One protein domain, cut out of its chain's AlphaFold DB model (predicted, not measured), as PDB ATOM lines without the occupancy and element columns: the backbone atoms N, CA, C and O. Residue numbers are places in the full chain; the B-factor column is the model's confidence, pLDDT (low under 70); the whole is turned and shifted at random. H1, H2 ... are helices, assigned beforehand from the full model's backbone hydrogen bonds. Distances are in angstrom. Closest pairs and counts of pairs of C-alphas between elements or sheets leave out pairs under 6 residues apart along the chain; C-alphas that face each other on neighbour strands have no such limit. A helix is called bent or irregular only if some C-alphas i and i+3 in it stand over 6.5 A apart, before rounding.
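Overview. This is residues 6 to 78 of the 79 residues of an uncharacterized protein of Adlercreutzia muris (UniProt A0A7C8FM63). Two helices, H3 and H5, run side by side in opposite directions, and a helix stands crosswise at either end of this pair: H1 at the end where H5 finishes, H4 at the end where H3 finishes. H1 and H4 lie toward the same side of the pair, giving a loose, open arch, and little H2 makes the turn from H1 into H3. The printed part has 73 residues with five named helices, in the order H1, H2, H3, H4, H5, and no named strand; its class is all helix. The whole is loose, with a radius of gyration of the C-alphas of 14.2 A, and elongated, spanning 36 by 22 by 20 A.

Along the chain. H1 is residues 6 to 19, 20.0 A from first to last C-alpha, and begins with C-alpha 6 at (6.536, 8.035, -30.844). H2 is the four residues 23 to 26. H3 is residues 28 to 37, 14.3 A long, and H4 is residues 39 to 49, 15.4 A long. H5, residues 60 to 77, is the longest helix at 26.4 A, from C-alpha 60 at (-10.494, 5.105, -10.633) to C-alpha 77 at (7.712, 12.575, -28.188). H5 is neither bent nor irregular, but only just: C-alphas 73 and 76 are 6.1 A apart.

Arrangement. H1 touches H5 with residues 6 to 10 alone, and H5 touches H1 with residues 74 to 77 alone. The closest C-alphas of the two, those of Gly 9 and Tyr 77, are 4.9 A apart, and their lines are about perpendicular at 82 degrees. H1 and H2 are near each other, with 6 pairs of C-alphas within 10 A. H2 and H3 meet only through their link. H3 touches H5 at a shallow tilt of 3 degrees, opposite ways; their closest C-alphas, those of Arg 36 and Pro 61, are 6.1 A apart. H4 is close to H3 but not clearly touching it, about perpendicular at 78 degrees, the closest C-alphas being those of Val 35 and Leu 41 at 7.0 A. H4 is also close to H5 but not clearly touching it, about perpendicular at 80 degrees, with the C-alphas of Trp 45 and Phe 60 closest at 6.5 A. H1 is apart from H3 and H4. In H1 and H4 every O i to N i+4 pair is within hydrogen-bond range, against 5 of 6 in H3 and 12 of 14 in H5; H2 is too short for such a pair.

Size, cuts and confidence. The two C-alphas farthest apart, those of Glu 50 and Ala 76, are 36.7 A apart, while the first and last printed C-alphas are 8.3 A apart. The printed part has no cut. The links from H1 to H2, H2 to H3 and H3 to H4 are tight, and the 10-residue link from H4 to H5 is short. The mean pLDDT of the printed part is 90.2, and residues 20 to 24, of which 23 and 24 belong to H2, are under 70.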
ATOM      1  N   GLU A   6       6.228   6.890 -29.981       92.12
ATOM      2  CA  GLU A   6       6.536   8.035 -30.844       92.12
ATOM      3  C   GLU A   6       5.324   8.393 -31.706       92.12
ATOM      4  O   GLU A   6       4.891   9.544 -31.719       92.12
ATOM      5  N   THR A   7       4.716   7.395 -32.354       93.62
ATOM      6  CA  THR A   7       3.488   7.595 -33.137       93.62
ATOM      7  C   THR A   7       2.351   8.126 -32.262       93.62
ATOM      8  O   THR A   7       1.616   9.017 -32.684       93.62
ATOM      9  N   LEU A   8       2.213   7.614 -31.034       91.94
ATOM     10  CA  LEU A   8       1.207   8.097 -30.089       91.94
ATOM     11  C   LEU A   8       1.451   9.559 -29.688       91.94
ATOM     12  O   LEU A   8       0.502  10.339 -29.674       91.94
ATOM     13  N   GLY A   9       2.700   9.944 -29.406       91.12
ATOM     14  CA  GLY A   9       3.060  11.328 -29.084       91.12
ATOM     15  C   GLY A   9       2.785  12.298 -30.231       91.12
ATOM     16  O   GLY A   9       2.157  13.332 -30.015       91.12
ATOM     17  N   GLN A  10       3.148  11.927 -31.459       91.00
ATOM     18  CA  GLN A  10       2.869  12.732 -32.654       91.00
ATOM     19  C   GLN A  10       1.364  12.890 -32.908       91.00
ATOM     20  O   GLN A  10       0.889  13.993 -33.176       91.00
ATOM     21  N   ALA A  11       0.592  11.805 -32.786       91.31
ATOM     22  CA  ALA A  11      -0.861  11.854 -32.940       91.31
ATOM     23  C   ALA A  11      -1.522  12.725 -31.859       91.31
ATOM     24  O   ALA A  11      -2.487  13.447 -32.136       91.31
ATOM     25  N   LEU A  12      -0.992  12.673 -30.635       89.12
ATOM     26  CA  LEU A  12      -1.450  13.499 -29.529       89.12
ATOM     27  C   LEU A  12      -1.172  14.984 -29.809       89.12
ATOM     28  O   LEU A  12      -2.108  15.780 -29.756       89.12
ATOM     29  N   ALA A  13       0.058  15.341 -30.195       87.25
ATOM     30  CA  ALA A  13       0.444  16.705 -30.568       87.25
ATOM     31  C   ALA A  13      -0.452  17.270 -31.686       87.25
ATOM     32  O   ALA A  13      -1.110  18.294 -31.492       87.25
ATOM     33  N   ALA A  14      -0.609  16.532 -32.790       89.44
ATOM     34  CA  ALA A  14      -1.473  16.927 -33.904       89.44
ATOM     35  C   ALA A  14      -2.949  17.113 -33.486       89.44
ATOM     36  O   ALA A  14      -3.651  17.993 -33.990       89.44
ATOM     37  N   THR A  15      -3.442  16.299 -32.544       88.56
ATOM     38  CA  THR A  15      -4.809  16.435 -32.011       88.56
ATOM     39  C   THR A  15      -4.975  17.725 -31.211       88.56
ATOM     40  O   THR A  15      -6.009  18.388 -31.337       88.56
ATOM     41  N   TYR A  16      -3.979  18.096 -30.405       81.75
ATOM     42  CA  TYR A  16      -4.013  19.317 -29.598       81.75
ATOM     43  C   TYR A  16      -3.861  20.587 -30.433       81.75
ATOM     44  O   TYR A  16      -4.612  21.539 -30.203       81.75
ATOM     45  N   GLU A  17      -2.970  20.592 -31.428       84.62
ATOM     46  CA  GLU A  17      -2.842  21.697 -32.388       84.62
ATOM     47  C   GLU A  17      -4.174  21.969 -33.090       84.62
ATOM     48  O   GLU A  17      -4.668  23.097 -33.099       84.62
ATOM     49  N   LYS A  18      -4.827  20.910 -33.590       86.88
ATOM     50  CA  LYS A  18      -6.122  21.019 -34.273       86.88
ATOM     51  C   LYS A  18      -7.248  21.523 -33.363       86.88
ATOM     52  O   LYS A  18      -8.190  22.142 -33.852       86.88
ATOM     53  N   ARG A  19      -7.197  21.217 -32.062       81.81
ATOM     54  CA  ARG A  19      -8.251  21.554 -31.085       81.81
ATOM     55  C   ARG A  19      -7.959  22.822 -30.271       81.81
ATOM     56  O   ARG A  19      -8.755  23.157 -29.401       81.81
ATOM     57  N   GLY A  20      -6.875  23.542 -30.577       66.62
ATOM     58  CA  GLY A  20      -6.618  24.891 -30.061       66.62
ATOM     59  C   GLY A  20      -6.025  24.963 -28.651       66.62
ATOM     60  O   GLY A  20      -6.270  25.936 -27.945       66.62
ATOM     61  N   GLY A  21      -5.252  23.962 -28.216       64.12
ATOM     62  CA  GLY A  21      -4.751  23.910 -26.839       64.12
ATOM     63  C   GLY A  21      -3.319  23.408 -26.705       64.12
ATOM     64  O   GLY A  21      -3.117  22.314 -26.190       64.12
ATOM     65  N   ALA A  22      -2.325  24.214 -27.089       61.44
ATOM     66  CA  ALA A  22      -0.915  23.896 -26.827       61.44
ATOM     67  C   ALA A  22      -0.598  23.813 -25.313       61.44
ATOM     68  O   ALA A  22       0.227  23.009 -24.890       61.44
ATOM     69  N   ASN A  23      -1.312  24.577 -24.473       64.06
ATOM     70  CA  ASN A  23      -1.044  24.658 -23.029       64.06
ATOM     71  C   ASN A  23      -1.607  23.495 -22.193       64.06
ATOM     72  O   ASN A  23      -1.208  23.329 -21.045       64.06
ATOM     73  N   VAL A  24      -2.513  22.668 -22.729       65.38
ATOM     74  CA  VAL A  24      -3.168  21.610 -21.930       65.38
ATOM     75  C   VAL A  24      -2.192  20.490 -21.568       65.38
ATOM     76  O   VAL A  24      -2.292  19.906 -20.491       65.38
ATOM     77  N   ILE A  25      -1.220  20.207 -22.440       74.25
ATOM     78  CA  ILE A  25      -0.231  19.164 -22.165       74.25
ATOM     79  C   ILE A  25       0.802  19.624 -21.138       74.25
ATOM     80  O   ILE A  25       1.281  18.804 -20.364       74.25
ATOM     81  N   ALA A  26       1.121  20.919 -21.082       77.44
ATOM     82  CA  ALA A  26       2.048  21.448 -20.083       77.44
ATOM     83  C   ALA A  26       1.525  21.231 -18.649       77.44
ATOM     84  O   ALA A  26       2.298  20.888 -17.759       77.44
ATOM     85  N   ASP A  27       0.205  21.321 -18.456       85.38
ATOM     86  CA  ASP A  27      -0.461  21.209 -17.152       85.38
ATOM     87  C   ASP A  27      -1.175  19.857 -16.935       85.38
ATOM     88  O   ASP A  27      -2.111  19.755 -16.128       85.38
ATOM     89  N   TYR A  28      -0.765  18.795 -17.640       87.88
ATOM     90  CA  TYR A  28      -1.456  17.499 -17.573       87.88
ATOM     91  C   TYR A  28      -1.463  16.908 -16.151       87.88
ATOM     92  O   TYR A  28      -2.473  16.352 -15.730       87.88
ATOM     93  N   GLU A  29      -0.383  17.076 -15.379       90.62
ATOM     94  CA  GLU A  29      -0.282  16.573 -13.999       90.62
ATOM     95  C   GLU A  29      -1.271  17.281 -13.072       90.62
ATOM     96  O   GLU A  29      -1.980  16.643 -12.290       90.62
ATOM     97  N   LYS A  30      -1.383  18.608 -13.203       92.12
ATOM     98  CA  LYS A  30      -2.351  19.414 -12.452       92.12
ATOM     99  C   LYS A  30      -3.782  19.033 -12.827       92.12
ATOM    100  O   LYS A  30      -4.626  18.877 -11.946       92.12
ATOM    101  N   THR A  31      -4.036  18.842 -14.119       90.94
ATOM    102  CA  THR A  31      -5.342  18.421 -14.642       90.94
ATOM    103  C   THR A  31      -5.724  17.041 -14.109       90.94
ATOM    104  O   THR A  31      -6.812  16.876 -13.564       90.94
ATOM    105  N   LEU A  32      -4.815  16.064 -14.169       93.00
ATOM    106  CA  LEU A  32      -5.041  14.722 -13.626       93.00
ATOM    107  C   LEU A  32      -5.202  14.728 -12.106       93.00
ATOM    108  O   LEU A  32      -6.024  13.980 -11.582       93.00
ATOM    109  N   SER A  33      -4.490  15.599 -11.384       94.31
ATOM    110  CA  SER A  33      -4.713  15.758  -9.945       94.31
ATOM    111  C   SER A  33      -6.105  16.305  -9.625       94.31
ATOM    112  O   SER A  33      -6.636  15.950  -8.572       94.31
ATOM    113  N   ALA A  34      -6.670  17.181 -10.460       95.19
ATOM    114  CA  ALA A  34      -8.037  17.667 -10.289       95.19
ATOM    115  C   ALA A  34      -9.046  16.554 -10.604       95.19
ATOM    116  O   ALA A  34      -9.913  16.275  -9.782       95.19
ATOM    117  N   VAL A  35      -8.852  15.847 -11.724       95.38
ATOM    118  CA  VAL A  35      -9.662  14.686 -12.132       95.38
ATOM    119  C   VAL A  35      -9.709  13.617 -11.038       95.38
ATOM    120  O   VAL A  35     -10.788  13.150 -10.692       95.38
ATOM    121  N   ARG A  36      -8.564  13.274 -10.434       96.06
ATOM    122  CA  ARG A  36      -8.478  12.270  -9.360       96.06
ATOM    123  C   ARG A  36      -9.302  12.636  -8.122       96.06
ATOM    124  O   ARG A  36      -9.738  11.745  -7.403       96.06
ATOM    125  N   LYS A  37      -9.463  13.931  -7.841       96.19
ATOM    126  CA  LYS A  37     -10.175  14.446  -6.659       96.19
ATOM    127  C   LYS A  37     -11.643  14.759  -6.945       96.19
ATOM    128  O   LYS A  37     -12.356  15.169  -6.036       96.19
ATOM    129  N   ASP A  38     -12.087  14.595  -8.188       97.50
ATOM    130  CA  ASP A  38     -13.447  14.915  -8.588       97.50
ATOM    131  C   ASP A  38     -14.412  13.790  -8.177       97.50
ATOM    132  O   ASP A  38     -14.360  12.654  -8.665       97.50
ATOM    133  N   GLU A  39     -15.314  14.108  -7.248       96.56
ATOM    134  CA  GLU A  39     -16.326  13.166  -6.765       96.56
ATOM    135  C   GLU A  39     -17.348  12.788  -7.844       96.56
ATOM    136  O   GLU A  39     -17.880  11.677  -7.830       96.56
ATOM    137  N   GLY A  40     -17.640  13.695  -8.778       97.69
ATOM    138  CA  GLY A  40     -18.542  13.447  -9.896       97.69
ATOM    139  C   GLY A  40     -17.966  12.407 -10.851       97.69
ATOM    140  O   GLY A  40     -18.658  11.451 -11.204       97.69
ATOM    141  N   LEU A  41     -16.685  12.533 -11.201       97.25
ATOM    142  CA  LEU A  41     -15.974  11.552 -12.027       97.25
ATOM    143  C   LEU A  41     -15.809  10.212 -11.309       97.25
ATOM    144  O   LEU A  41     -15.986   9.164 -11.928       97.25
ATOM    145  N   THR A  42     -15.569  10.227  -9.998       96.12
ATOM    146  CA  THR A  42     -15.516   8.999  -9.192       96.12
ATOM    147  C   THR A  42     -16.864   8.264  -9.197       96.12
ATOM    148  O   THR A  42     -16.913   7.052  -9.410       96.12
ATOM    149  N   LYS A  43     -17.984   8.983  -9.034       96.94
ATOM    150  CA  LYS A  43     -19.340   8.405  -9.134       96.94
ATOM    151  C   LYS A  43     -19.643   7.896 -10.541       96.94
ATOM    152  O   LYS A  43     -20.265   6.845 -10.692       96.94
ATOM    153  N   LEU A  44     -19.192   8.615 -11.569       96.88
ATOM    154  CA  LEU A  44     -19.337   8.189 -12.957       96.88
ATOM    155  C   LEU A  44     -18.568   6.888 -13.226       96.88
ATOM    156  O   LEU A  44     -19.105   5.996 -13.879       96.88
ATOM    157  N   TRP A  45     -17.356   6.752 -12.678       96.69
ATOM    158  CA  TRP A  45     -16.583   5.512 -12.739       96.69
ATOM    159  C   TRP A  45     -17.309   4.356 -12.048       96.69
ATOM    160  O   TRP A  45     -17.461   3.293 -12.641       96.69
ATOM    161  N   ALA A  46     -17.833   4.564 -10.837       95.12
ATOM    162  CA  ALA A  46     -18.595   3.533 -10.131       95.12
ATOM    163  C   ALA A  46     -19.796   3.042 -10.960       95.12
ATOM    164  O   ALA A  46     -19.980   1.839 -11.128       95.12
ATOM    165  N   ARG A  47     -20.547   3.970 -11.568       96.38
ATOM    166  CA  ARG A  47     -21.662   3.636 -12.463       96.38
ATOM    167  C   ARG A  47     -21.209   2.888 -13.718       96.38
ATOM    168  O   ARG A  47     -21.910   2.006 -14.205       96.38
ATOM    169  N   TYR A  48     -20.045   3.234 -14.259       96.06
ATOM    170  CA  TYR A  48     -19.467   2.523 -15.395       96.06
ATOM    171  C   TYR A  48     -19.219   1.044 -15.057       96.06
ATOM    172  O   TYR A  48     -19.601   0.163 -15.831       96.06
ATOM    173  N   LEU A  49     -18.670   0.762 -13.872       95.81
ATOM    174  CA  LEU A  49     -18.377  -0.601 -13.419       95.81
ATOM    175  C   LEU A  49     -19.623  -1.485 -13.251       95.81
ATOM    176  O   LEU A  49     -19.511  -2.697 -13.407       95.81
ATOM    177  N   GLU A  50     -20.808  -0.907 -13.017       95.75
ATOM    178  CA  GLU A  50     -22.069  -1.662 -12.886       95.75
ATOM    179  C   GLU A  50     -22.392  -2.508 -14.127       95.75
ATOM    180  O   GLU A  50     -23.014  -3.563 -14.020       95.75
ATOM    181  N   THR A  51     -21.971  -2.055 -15.313       96.19
ATOM    182  CA  THR A  51     -22.275  -2.716 -16.595       96.19
ATOM    183  C   THR A  51     -21.035  -3.225 -17.334       96.19
ATOM    184  O   THR A  51     -21.167  -3.920 -18.341       96.19
ATOM    185  N   HIS A  52     -19.829  -2.945 -16.826       96.00
ATOM    186  CA  HIS A  52     -18.559  -3.267 -17.485       96.00
ATOM    187  C   HIS A  52     -17.685  -4.149 -16.585       96.00
ATOM    188  O   HIS A  52     -16.672  -3.713 -16.037       96.00
ATOM    189  N   SER A  53     -18.060  -5.427 -16.461       93.94
ATOM    190  CA  SER A  53     -17.397  -6.400 -15.575       93.94
ATOM    191  C   SER A  53     -15.904  -6.601 -15.859       93.94
ATOM    192  O   SER A  53     -15.145  -6.904 -14.943       93.94
ATOM    193  N   TYR A  54     -15.452  -6.376 -17.095       95.19
ATOM    194  CA  TYR A  54     -14.030  -6.453 -17.446       95.19
ATOM    195  C   TYR A  54     -13.175  -5.383 -16.749       95.19
ATOM    196  O   TYR A  54     -11.960  -5.539 -16.663       95.19
ATOM    197  N   ALA A  55     -13.789  -4.292 -16.288       94.19
ATOM    198  CA  ALA A  55     -13.118  -3.205 -15.586       94.19
ATOM    199  C   ALA A  55     -13.298  -3.290 -14.062       94.19
ATOM    200  O   ALA A  55     -12.753  -2.454 -13.351       94.19
ATOM    201  N   ALA A  56     -14.034  -4.284 -13.543       92.94
ATOM    202  CA  ALA A  56     -14.418  -4.370 -12.129       92.94
ATOM    203  C   ALA A  56     -13.228  -4.407 -11.152       92.94
ATOM    204  O   ALA A  56     -13.381  -4.047  -9.990       92.94
ATOM    205  N   SER A  57     -12.050  -4.826 -11.618       94.94
ATOM    206  CA  SER A  57     -10.811  -4.863 -10.837       94.94
ATOM    207  C   SER A  57      -9.925  -3.623 -11.017       94.94
ATOM    208  O   SER A  57      -8.743  -3.694 -10.704       94.94
ATOM    209  N   ILE A  58     -10.440  -2.548 -11.617       95.88
ATOM    210  CA  ILE A  58      -9.683  -1.330 -11.910       95.88
ATOM    211  C   ILE A  58     -10.282  -0.186 -11.099       95.88
ATOM    212  O   ILE A  58     -11.423   0.234 -11.328       95.88
ATOM    213  N   GLU A  59      -9.506   0.360 -10.171       95.00
ATOM    214  CA  GLU A  59      -9.943   1.514  -9.400       95.00
ATOM    215  C   GLU A  59      -9.727   2.818 -10.181       95.00
ATOM    216  O   GLU A  59      -8.749   2.994 -10.912       95.00
ATOM    217  N   PHE A  60     -10.620   3.794  -9.989       95.56
ATOM    218  CA  PHE A  60     -10.494   5.105 -10.633       95.56
ATOM    219  C   PHE A  60      -9.126   5.775 -10.379       95.56
ATOM    220  O   PHE A  60      -8.514   6.249 -11.343       95.56
ATOM    221  N   PRO A  61      -8.570   5.776  -9.147       95.06
ATOM    222  CA  PRO A  61      -7.242   6.333  -8.906       95.06
ATOM    223  C   PRO A  61      -6.130   5.617  -9.688       95.06
ATOM    224  O   PRO A  61      -5.228   6.285 -10.193       95.06
ATOM    225  N   GLU A  62      -6.219   4.294  -9.864       95.31
ATOM    226  CA  GLU A  62      -5.241   3.516 -10.637       95.31
ATOM    227  C   GLU A  62      -5.258   3.887 -12.124       95.31
ATOM    228  O   GLU A  62      -4.210   3.908 -12.783       95.31
ATOM    229  N   THR A  63      -6.429   4.242 -12.664       94.75
ATOM    230  CA  THR A  63      -6.518   4.772 -14.033       94.75
ATOM    231  C   THR A  63      -5.794   6.112 -14.156       94.75
ATOM    232  O   THR A  63      -5.013   6.300 -15.090       94.75
ATOM    233  N   CYS A  64      -5.960   7.011 -13.180       95.44
ATOM    234  CA  CYS A  64      -5.270   8.302 -13.146       95.44
ATOM    235  C   CYS A  64      -3.747   8.119 -13.051       95.44
ATOM    236  O   CYS A  64      -2.991   8.795 -13.755       95.44
ATOM    237  N   ASP A  65      -3.290   7.169 -12.230       94.88
ATOM    238  CA  ASP A  65      -1.874   6.815 -12.101       94.88
ATOM    239  C   ASP A  65      -1.310   6.246 -13.410       94.88
ATOM    240  O   ASP A  65      -0.200   6.592 -13.824       94.88
ATOM    241  N   SER A  66      -2.088   5.418 -14.105       94.38
ATOM    242  CA  SER A  66      -1.705   4.843 -15.398       94.38
ATOM    243  C   SER A  66      -1.577   5.910 -16.486       94.38
ATOM    244  O   SER A  66      -0.585   5.916 -17.219       94.38
ATOM    245  N   VAL A  67      -2.523   6.854 -16.564       93.56
ATOM    246  CA  VAL A  67      -2.448   7.984 -17.508       93.56
ATOM    247  C   VAL A  67      -1.263   8.889 -17.177       93.56
ATOM    248  O   VAL A  67      -0.532   9.279 -18.084       93.56
ATOM    249  N   THR A  68      -1.010   9.166 -15.894       93.12
ATOM    250  CA  THR A  68       0.144   9.970 -15.456       93.12
ATOM    251  C   THR A  68       1.460   9.339 -15.913       93.12
ATOM    252  O   THR A  68       2.296  10.009 -16.517       93.12
ATOM    253  N   LYS A  69       1.625   8.025 -15.705       92.69
ATOM    254  CA  LYS A  69       2.803   7.276 -16.171       92.69
ATOM    255  C   LYS A  69       2.926   7.300 -17.695       92.69
ATOM    256  O   LYS A  69       4.014   7.551 -18.206       92.69
ATOM    257  N   ALA A  70       1.829   7.069 -18.418       91.38
ATOM    258  CA  ALA A  70       1.828   7.080 -19.878       91.38
ATOM    259  C   ALA A  70       2.235   8.453 -20.430       91.38
ATOM    260  O   ALA A  70       3.144   8.534 -21.252       91.38
ATOM    261  N   MET A  71       1.636   9.534 -19.928       91.25
ATOM    262  CA  MET A  71       1.984  10.907 -20.305       91.25
ATOM    263  C   MET A  71       3.433  11.256 -19.956       91.25
ATOM    264  O   MET A  71       4.120  11.879 -20.765       91.25
ATOM    265  N   GLY A  72       3.935  10.786 -18.811       90.69
ATOM    266  CA  GLY A  72       5.333  10.949 -18.416       90.69
ATOM    267  C   GLY A  72       6.332  10.344 -19.409       90.69
ATOM    268  O   GLY A  72       7.437  10.868 -19.546       90.69
ATOM    269  N   VAL A  73       5.943   9.290 -20.132       91.44
ATOM    270  CA  VAL A  73       6.744   8.692 -21.212       91.44
ATOM    271  C   VAL A  73       6.478   9.384 -22.553       91.44
ATOM    272  O   VAL A  73       7.414   9.706 -23.280       91.44
ATOM    273  N   ILE A  74       5.208   9.648 -22.877       90.75
ATOM    274  CA  ILE A  74       4.786  10.245 -24.153       90.75
ATOM    275  C   ILE A  74       5.323  11.668 -24.315       90.75
ATOM    276  O   ILE A  74       5.629  12.066 -25.437       90.75
ATOM    277  N   LYS A  75       5.501  12.423 -23.223       86.94
ATOM    278  CA  LYS A  75       5.993  13.807 -23.279       86.94
ATOM    279  C   LYS A  75       7.335  13.960 -23.996       86.94
ATOM    280  O   LYS A  75       7.589  15.010 -24.566       86.94
ATOM    281  N   ALA A  76       8.168  12.915 -24.009       86.56
ATOM    282  CA  ALA A  76       9.437  12.909 -24.738       86.56
ATOM    283  C   ALA A  76       9.265  12.945 -26.272       86.56
ATOM    284  O   ALA A  76      10.223  13.214 -26.992       86.56
ATOM    285  N   TYR A  77       8.057  12.667 -26.769       88.12
ATOM    286  CA  TYR A  77       7.712  12.575 -28.188       88.12
ATOM    287  C   TYR A  77       6.723  13.654 -28.644       88.12
ATOM    288  O   TYR A  77       6.287  13.633 -29.794       88.12
ATOM    289  N   LEU A  78       6.362  14.586 -27.759       80.12
ATOM    290  CA  LEU A  78       5.628  15.792 -28.126       80.12
ATOM    291  C   LEU A  78       6.632  16.734 -28.793       80.12
ATOM    292  O   LEU A  78       7.526  17.252 -28.124       80.12
TER     293      LEU A  78